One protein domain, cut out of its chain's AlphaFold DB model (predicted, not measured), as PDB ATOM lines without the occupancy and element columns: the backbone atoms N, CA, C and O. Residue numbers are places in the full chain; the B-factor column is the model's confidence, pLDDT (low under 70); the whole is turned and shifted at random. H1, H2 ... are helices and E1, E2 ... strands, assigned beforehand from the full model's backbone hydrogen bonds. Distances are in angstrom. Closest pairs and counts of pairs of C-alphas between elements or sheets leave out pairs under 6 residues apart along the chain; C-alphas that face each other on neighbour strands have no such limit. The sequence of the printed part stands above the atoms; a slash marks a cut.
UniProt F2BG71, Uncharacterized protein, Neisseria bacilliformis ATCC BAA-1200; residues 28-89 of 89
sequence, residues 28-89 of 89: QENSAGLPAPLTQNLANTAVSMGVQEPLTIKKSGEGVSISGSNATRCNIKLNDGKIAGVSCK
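This is residues 28 to 89 of the 89 residues of an uncharacterized protein of Neisseria bacilliformis ATCC BAA-1200 (UniProt F2BG71). One strongly twisted five-stranded sheet has helix H1 over one face, the other bare: two layers. Here 62 residues are printed, mixed in class, with E1 H1 E2 E3 E4 E5 in order; the mixed sheet runs E1 E2 E3 E4 E5. It is compact: radius of gyration of the C-alphas 10.2 A, spans 29 by 20 by 18 A.

Find C-alpha 28 at (-33.603, -22.073, 40.673), where E1, residues 28 to 30, begins. H1, 36 to 48, runs 18.3 A; E2 is 55 to 60, E3 63 to 67, E4 73 to 79, and E5 82 to 88, ending at (-46.700, -12.605, 30.145).

E1, H1 and E2 form a strand-helix-strand unit, parallel neighbours with a helix between, crossover left-handed; find N 28 and O 55, 2.8 A apart. E2 E3 E4 E5 form a meander of antiparallel hairpins; find N 58 and O 65, 2.9 A apart. H1, every O i to N i+4 pair within hydrogen-bond range, is on the sheet, height 7.3 A, slantwise.

The printed part has no cut, no long link and no residue under 70 pLDDT.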
ATOM      1  N   GLN A  28     -33.944 -20.648  40.668       95.19
ATOM      2  CA  GLN A  28     -33.603 -22.073  40.673       95.19
ATOM      3  C   GLN A  28     -32.649 -22.438  39.530       95.19
ATOM      4  O   GLN A  28     -31.733 -23.230  39.724       95.19
ATOM      5  N   GLU A  29     -32.862 -21.871  38.339       94.81
ATOM      6  CA  GLU A  29     -32.058 -22.146  37.146       94.81
ATOM      7  C   GLU A  29     -31.893 -20.862  36.319       94.81
ATOM      8  O   GLU A  29     -32.873 -20.161  36.049       94.81
ATOM      9  N   ASN A  30     -30.667 -20.563  35.881       94.88
ATOM     10  CA  ASN A  30     -30.392 -19.505  34.910       94.88
ATOM     11  C   ASN A  30     -29.400 -19.991  33.850       94.88
ATOM     12  O   ASN A  30     -28.217 -20.171  34.130       94.88
ATOM     13  N   SER A  31     -29.884 -20.145  32.622       94.56
ATOM     14  CA  SER A  31     -29.087 -20.506  31.444       94.56
ATOM     15  C   SER A  31     -29.145 -19.439  30.344       94.56
ATOM     16  O   SER A  31     -28.750 -19.684  29.206       94.56
ATOM     17  N   ALA A  32     -29.624 -18.229  30.658       92.50
ATOM     18  CA  ALA A  32     -29.765 -17.152  29.678       92.50
ATOM     19  C   ALA A  32     -28.437 -16.481  29.279       92.50
ATOM     20  O   ALA A  32     -28.377 -15.833  28.234       92.50
ATOM     21  N   GLY A  33     -27.383 -16.630  30.091       90.44
ATOM     22  CA  GLY A  33     -26.064 -16.044  29.820       90.44
ATOM     23  C   GLY A  33     -26.040 -14.512  29.886       90.44
ATOM     24  O   GLY A  33     -25.239 -13.883  29.201       90.44
ATOM     25  N   LEU A  34     -26.943 -13.907  30.665       89.88
ATOM     26  CA  LEU A  34     -27.032 -12.457  30.833       89.88
ATOM     27  C   LEU A  34     -26.208 -11.970  32.035       89.88
ATOM     28  O   LEU A  34     -26.061 -12.705  33.015       89.88
ATOM     29  N   PRO A  35     -25.741 -10.707  32.023       90.69
ATOM     30  CA  PRO A  35     -25.132 -10.086  33.195       90.69
ATOM     31  C   PRO A  35     -26.054 -10.148  34.421       90.69
ATOM     32  O   PRO A  35     -27.277 -10.015  34.296       90.69
ATOM     33  N   ALA A  36     -25.475 -10.292  35.615       90.25
ATOM     34  CA  ALA A  36     -26.239 -10.394  36.861       90.25
ATOM     35  C   ALA A  36     -27.202  -9.208  37.100       90.25
ATOM     36  O   ALA A  36     -28.368  -9.468  37.403       90.25
ATOM     37  N   PRO A  37     -26.812  -7.931  36.874       89.56
ATOM     38  CA  PRO A  37     -27.732  -6.804  37.059       89.56
ATOM     39  C   PRO A  37     -28.951  -6.868  36.130       89.56
ATOM     40  O   PRO A  37     -30.078  -6.603  36.546       89.56
ATOM     41  N   LEU A  38     -28.744  -7.267  34.871       90.38
ATOM     42  CA  LEU A  38     -29.830  -7.407  33.903       90.38
ATOM     43  C   LEU A  38     -30.734  -8.590  34.267       90.38
ATOM     44  O   LEU A  38     -31.953  -8.452  34.252       90.38
ATOM     45  N   THR A  39     -30.147  -9.721  34.661       92.06
ATOM     46  CA  THR A  39     -30.891 -10.897  35.141       92.06
ATOM     47  C   THR A  39     -31.808 -10.528  36.307       92.06
ATOM     48  O   THR A  39     -32.987 -10.875  36.279       92.06
ATOM     49  N   GLN A  40     -31.305  -9.776  37.291       92.06
ATOM     50  CA  GLN A  40     -32.091  -9.372  38.456       92.06
ATOM     51  C   GLN A  40     -33.259  -8.455  38.076       92.06
ATOM     52  O   GLN A  40     -34.380  -8.643  38.549       92.06
ATOM     53  N   ASN A  41     -33.034  -7.495  37.177       91.06
ATOM     54  CA  ASN A  41     -34.094  -6.605  36.696       91.06
ATOM     55  C   ASN A  41     -35.208  -7.379  35.972       91.06
ATOM     56  O   ASN A  41     -36.394  -7.120  36.187       91.06
ATOM     57  N   LEU A  42     -34.839  -8.361  35.149       93.19
ATOM     58  CA  LEU A  42     -35.791  -9.211  34.433       93.19
ATOM     59  C   LEU A  42     -36.556 -10.144  35.384       93.19
ATOM     60  O   LEU A  42     -37.765 -10.312  35.234       93.19
ATOM     61  N   ALA A  43     -35.878 -10.689  36.396       94.31
ATOM     62  CA  ALA A  43     -36.482 -11.495  37.453       94.31
ATOM     63  C   ALA A  43     -37.531 -10.696  38.252       94.31
ATOM     64  O   ALA A  43     -38.674 -11.134  38.381       94.31
ATOM     65  N   ASN A  44     -37.181  -9.482  38.695       93.75
ATOM     66  CA  ASN A  44     -38.107  -8.564  39.369       93.75
ATOM     67  C   ASN A  44     -39.323  -8.224  38.497       93.75
ATOM     68  O   ASN A  44     -40.458  -8.203  38.979       93.75
ATOM     69  N   THR A  45     -39.093  -7.983  37.204       92.81
ATOM     70  CA  THR A  45     -40.159  -7.685  36.239       92.81
ATOM     71  C   THR A  45     -41.124  -8.864  36.112       92.81
ATOM     72  O   THR A  45     -42.334  -8.677  36.194       92.81
ATOM     73  N   ALA A  46     -40.607 -10.088  35.971       95.31
ATOM     74  CA  ALA A  46     -41.429 -11.289  35.846       95.31
ATOM     75  C   ALA A  46     -42.281 -11.554  37.099       95.31
ATOM     76  O   ALA A  46     -43.468 -11.854  36.975       95.31
ATOM     77  N   VAL A  47     -41.714 -11.387  38.300       95.69
ATOM     78  CA  VAL A  47     -42.473 -11.535  39.556       95.69
ATOM     79  C   VAL A  47     -43.550 -10.463  39.687       95.69
ATOM     80  O   VAL A  47     -44.688 -10.776  40.032       95.69
ATOM     81  N   SER A  48     -43.236  -9.218  39.322       93.69
ATOM     82  CA  SER A  48     -44.217  -8.121  39.301       93.69
ATOM     83  C   SER A  48     -45.359  -8.372  38.306       93.69
ATOM     84  O   SER A  48     -46.457  -7.852  38.479       93.69
ATOM     85  N   MET A  49     -45.116  -9.198  37.285       94.69
ATOM     86  CA  MET A  49     -46.106  -9.626  36.292       94.69
ATOM     87  C   MET A  49     -46.837 -10.924  36.675       94.69
ATOM     88  O   MET A  49     -47.656 -11.416  35.903       94.69
ATOM     89  N   GLY A  50     -46.569 -11.477  37.862       94.88
ATOM     90  CA  GLY A  50     -47.298 -12.617  38.418       94.88
ATOM     91  C   GLY A  50     -46.625 -13.979  38.251       94.88
ATOM     92  O   GLY A  50     -47.253 -14.992  38.559       94.88
ATOM     93  N   VAL A  51     -45.372 -14.046  37.792       97.44
ATOM     94  CA  VAL A  51     -44.596 -15.297  37.837       97.44
ATOM     95  C   VAL A  51     -44.214 -15.591  39.287       97.44
ATOM     96  O   VAL A  51     -43.626 -14.748  39.957       97.44
ATOM     97  N   GLN A  52     -44.541 -16.779  39.791       97.12
ATOM     98  CA  GLN A  52     -44.248 -17.136  41.183       97.12
ATOM     99  C   GLN A  52     -42.862 -17.756  41.343       97.12
ATOM    100  O   GLN A  52     -42.470 -18.635  40.586       97.12
ATOM    101  N   GLU A  53     -42.133 -17.335  42.371       95.12
ATOM    102  CA  GLU A  53     -40.839 -17.917  42.734       95.12
ATOM    103  C   GLU A  53     -40.944 -19.422  43.093       95.12
ATOM    104  O   GLU A  53     -42.000 -19.878  43.548       95.12
ATOM    105  N   PRO A  54     -39.856 -20.209  42.952       95.94
ATOM    106  CA  PRO A  54     -38.557 -19.823  42.397       95.94
ATOM    107  C   PRO A  54     -38.575 -19.725  40.864       95.94
ATOM    108  O   PRO A  54     -39.304 -20.448  40.189       95.94
ATOM    109  N   LEU A  55     -37.755 -18.830  40.315       97.19
ATOM    110  CA  LEU A  55     -37.699 -18.564  38.882       97.19
ATOM    111  C   LEU A  55     -36.735 -19.491  38.140       97.19
ATOM    112  O   LEU A  55     -35.653 -19.827  38.616       97.19
ATOM    113  N   THR A  56     -37.112 -19.817  36.914       97.62
ATOM    114  CA  THR A  56     -36.275 -20.423  35.883       97.62
ATOM    115  C   THR A  56     -36.146 -19.432  34.732       97.62
ATOM    116  O   THR A  56     -37.158 -19.015  34.163       97.62
ATOM    117  N   ILE A  57     -34.914 -19.061  34.388       97.06
ATOM    118  CA  ILE A  57     -34.591 -18.070  33.357       97.06
ATOM    119  C   ILE A  57     -33.810 -18.766  32.243       97.06
ATOM    120  O   ILE A  57     -32.708 -19.273  32.457       97.06
ATOM    121  N   LYS A  58     -34.378 -18.794  31.036       96.69
ATOM    122  CA  LYS A  58     -33.796 -19.468  29.865       96.69
ATOM    123  C   LYS A  58     -33.683 -18.509  28.696       96.69
ATOM    124  O   LYS A  58     -34.536 -17.641  28.521       96.69
ATOM    125  N   LYS A  59     -32.657 -18.682  27.863       94.25
ATOM    126  CA  LYS A  59     -32.573 -17.972  26.582       94.25
ATOM    127  C   LYS A  59     -33.721 -18.416  25.671       94.25
ATOM    128  O   LYS A  59     -34.030 -19.602  25.604       94.25
ATOM    129  N   SER A  60     -34.355 -17.469  24.987       92.25
ATOM    130  CA  SER A  60     -35.487 -17.724  24.090       92.25
ATOM    131  C   SER A  60     -35.424 -16.756  22.912       92.25
ATOM    132  O   SER A  60     -35.720 -15.573  23.070       92.25
ATOM    133  N   GLY A  61     -34.991 -17.240  21.742       88.75
ATOM    134  CA  GLY A  61     -34.792 -16.404  20.553       88.75
ATOM    135  C   GLY A  61     -33.924 -15.171  20.840       88.75
ATOM    136  O   GLY A  61     -32.799 -15.295  21.324       88.75
ATOM    137  N   GLU A  62     -34.480 -13.987  20.579       88.94
ATOM    138  CA  GLU A  62     -33.866 -12.666  20.803       88.94
ATOM    139  C   GLU A  62     -33.983 -12.164  22.259       88.94
ATOM    140  O   GLU A  62     -33.769 -10.993  22.555       88.94
ATOM    141  N   GLY A  63     -34.376 -13.013  23.203       93.50
ATOM    142  CA  GLY A  63     -34.617 -12.595  24.576       93.50
ATOM    143  C   GLY A  63     -34.514 -13.730  25.579       93.50
ATOM    144  O   GLY A  63     -33.700 -14.650  25.442       93.50
ATOM    145  N   VAL A  64     -35.349 -13.654  26.610       96.44
ATOM    146  CA  VAL A  64     -35.430 -14.654  27.673       96.44
ATOM    147  C   VAL A  64     -36.861 -15.083  27.938       96.44
ATOM    148  O   VAL A  64     -37.788 -14.277  27.904       96.44
ATOM    149  N   SER A  65     -37.026 -16.361  28.254       97.06
ATOM    150  CA  SER A  65     -38.243 -16.903  28.842       97.06
ATOM    151  C   SER A  65     -38.022 -17.069  30.340       97.06
ATOM    152  O   SER A  65     -37.071 -17.729  30.762       97.06
ATOM    153  N   ILE A  66     -38.919 -16.497  31.133       97.69
ATOM    154  CA  ILE A  66     -38.925 -16.570  32.589       97.69
ATOM    155  C   ILE A  66     -40.213 -17.246  33.026       97.69
ATOM    156  O   ILE A  66     -41.311 -16.853  32.632       97.69
ATOM    157  N   SER A  67     -40.076 -18.276  33.841       97.69
ATOM    158  CA  SER A  67     -41.196 -19.002  34.430       97.69
ATOM    159  C   SER A  67     -40.891 -19.353  35.869       97.69
ATOM    160  O   SER A  67     -39.744 -19.234  36.289       97.69
ATOM    161  N   GLY A  68     -41.881 -19.835  36.602       96.88
ATOM    162  CA  GLY A  68     -41.664 -20.257  37.972       96.88
ATOM    163  C   GLY A  68     -42.594 -21.380  38.390       96.88
ATOM    164  O   GLY A  68     -42.896 -22.258  37.581       96.88
ATOM    165  N   SER A  69     -43.016 -21.369  39.651       95.62
ATOM    166  CA  SER A  69     -43.812 -22.447  40.251       95.62
ATOM    167  C   SER A  69     -45.274 -22.478  39.789       95.62
ATOM    168  O   SER A  69     -45.926 -23.514  39.909       95.62
ATOM    169  N   ASN A  70     -45.788 -21.378  39.230       96.06
ATOM    170  CA  ASN A  70     -47.132 -21.296  38.662       96.06
ATOM    171  C   ASN A  70     -47.134 -21.384  37.124       96.06
ATOM    172  O   ASN A  70     -46.100 -21.515  36.470       96.06
ATOM    173  N   ALA A  71     -48.331 -21.331  36.533       95.62
ATOM    174  CA  ALA A  71     -48.508 -21.422  35.085       95.62
ATOM    175  C   ALA A  71     -48.018 -20.175  34.323       95.62
ATOM    176  O   ALA A  71     -47.724 -20.284  33.131       95.62
ATOM    177  N   THR A  72     -47.906 -19.027  35.004       97.00
ATOM    178  CA  THR A  72     -47.524 -17.755  34.391       97.00
ATOM    179  C   THR A  72     -46.101 -17.813  33.842       97.00
ATOM    180  O   THR A  72     -45.152 -18.172  34.548       97.00
ATOM    181  N   ARG A  73     -45.921 -17.414  32.581       96.75
ATOM    182  CA  ARG A  73     -44.599 -17.271  31.956       96.75
ATOM    183  C   ARG A  73     -44.476 -15.949  31.228       96.75
ATOM    184  O   ARG A  73     -45.346 -15.587  30.441       96.75
ATOM    185  N   CYS A  74     -43.339 -15.292  31.409       97.62
ATOM    186  CA  CYS A  74     -42.979 -14.074  30.705       97.62
ATOM    187  C   CYS A  74     -41.915 -14.363  29.645       97.62
ATOM    188  O   CYS A  74     -40.852 -14.886  29.963       97.62
ATOM    189  N   ASN A  75     -42.160 -13.980  28.394       96.94
ATOM    190  CA  ASN A  75     -41.101 -13.808  27.404       96.94
ATOM    191  C   ASN A  75     -40.730 -12.329  27.336       96.94
ATOM    192  O   ASN A  75     -41.584 -11.482  27.066       96.94
ATOM    193  N   ILE A  76     -39.458 -12.028  27.580       95.88
ATOM    194  CA  ILE A  76     -38.911 -10.677  27.532       95.88
ATOM    195  C   ILE A  76     -37.929 -10.605  26.370       95.88
ATOM    196  O   ILE A  76     -36.884 -11.252  26.398       95.88
ATOM    197  N   LYS A  77     -38.270  -9.823  25.347       95.50
ATOM    198  CA  LYS A  77     -37.394  -9.543  24.207       95.50
ATOM    199  C   LYS A  77     -36.327  -8.540  24.617       95.50
ATOM    200  O   LYS A  77     -36.641  -7.550  25.284       95.50
ATOM    201  N   LEU A  78     -35.093  -8.775  24.184       92.81
ATOM    202  CA  LEU A  78     -33.974  -7.876  24.425       92.81
ATOM    203  C   LEU A  78     -33.455  -7.330  23.092       92.81
ATOM    204  O   LEU A  78     -33.366  -8.058  22.112       92.81
ATOM    205  N   ASN A  79     -33.100  -6.051  23.062       91.62
ATOM    206  CA  ASN A  79     -32.385  -5.429  21.952       91.62
ATOM    207  C   ASN A  79     -31.220  -4.617  22.531       91.62
ATOM    208  O   ASN A  79     -31.442  -3.788  23.415       91.62
ATOM    209  N   ASP A  80     -29.987  -4.925  22.123       88.38
ATOM    210  CA  ASP A  80     -28.753  -4.328  22.664       88.38
ATOM    211  C   ASP A  80     -28.698  -4.291  24.209       88.38
ATOM    212  O   ASP A  80     -28.323  -3.297  24.832       88.38
ATOM    213  N   GLY A  81     -29.141  -5.375  24.860       81.75
ATOM    214  CA  GLY A  81     -29.167  -5.487  26.326       81.75
ATOM    215  C   GLY A  81     -30.273  -4.685  27.025       81.75
ATOM    216  O   GLY A  81     -30.317  -4.658  28.255       81.75
ATOM    217  N   LYS A  82     -31.187  -4.061  26.273       86.44
ATOM    218  CA  LYS A  82     -32.359  -3.335  26.786       86.44
ATOM    219  C   LYS A  82     -33.639  -4.123  26.540       86.44
ATOM    220  O   LYS A  82     -33.737  -4.873  25.576       86.44
ATOM    221  N   ILE A  83     -34.640  -3.934  27.398       90.00
ATOM    222  CA  ILE A  83     -35.960  -4.551  27.226       90.00
ATOM    223  C   ILE A  83     -36.657  -3.911  26.020       90.00
ATOM    224  O   ILE A  83     -36.916  -2.712  26.022       90.00
ATOM    225  N   ALA A  84     -36.966  -4.719  25.007       92.75
ATOM    226  CA  ALA A  84     -37.672  -4.299  23.795       92.75
ATOM    227  C   ALA A  84     -39.165  -4.666  23.819       92.75
ATOM    228  O   ALA A  84     -39.966  -4.091  23.089       92.75
ATOM    229  N   GLY A  85     -39.555  -5.626  24.659       93.38
ATOM    230  CA  GLY A  85     -40.953  -6.005  24.834       93.38
ATOM    231  C   GLY A  85     -41.117  -7.095  25.882       93.38
ATOM    232  O   GLY A  85     -40.226  -7.922  26.068       93.38
ATOM    233  N   VAL A  86     -42.263  -7.100  26.556       94.62
ATOM    234  CA  VAL A  86     -42.617  -8.079  27.588       94.62
ATOM    235  C   VAL A  86     -43.974  -8.672  27.237       94.62
ATOM    236  O   VAL A  86     -44.912  -7.941  26.934       94.62
ATOM    237  N   SER A  87     -44.080  -9.995  27.279       94.94
ATOM    238  CA  SER A  87     -45.340 -10.715  27.111       94.94
ATOM    239  C   SER A  87     -45.447 -11.777  28.192       94.94
ATOM    240  O   SER A  87     -44.677 -12.736  28.173       94.94
ATOM    241  N   CYS A  88     -46.415 -11.633  29.094       95.88
ATOM    242  CA  CYS A  88     -46.700 -12.605  30.145       95.88
ATOM    243  C   CYS A  88     -48.094 -13.201  29.940       95.88
ATOM    244  O   CYS A  88     -49.029 -12.473  29.609       95.88
ATOM    245  N   LYS A  89     -48.212 -14.518  30.089       93.25
ATOM    246  CA  LYS A  89     -49.464 -15.271  29.971       93.25
ATOM    247  C   LYS A  89     -49.511 -16.390  30.994       93.25
ATOM    248  O   LYS A  89     -48.406 -16.824  31.399       93.25
TER     249      LYS A  89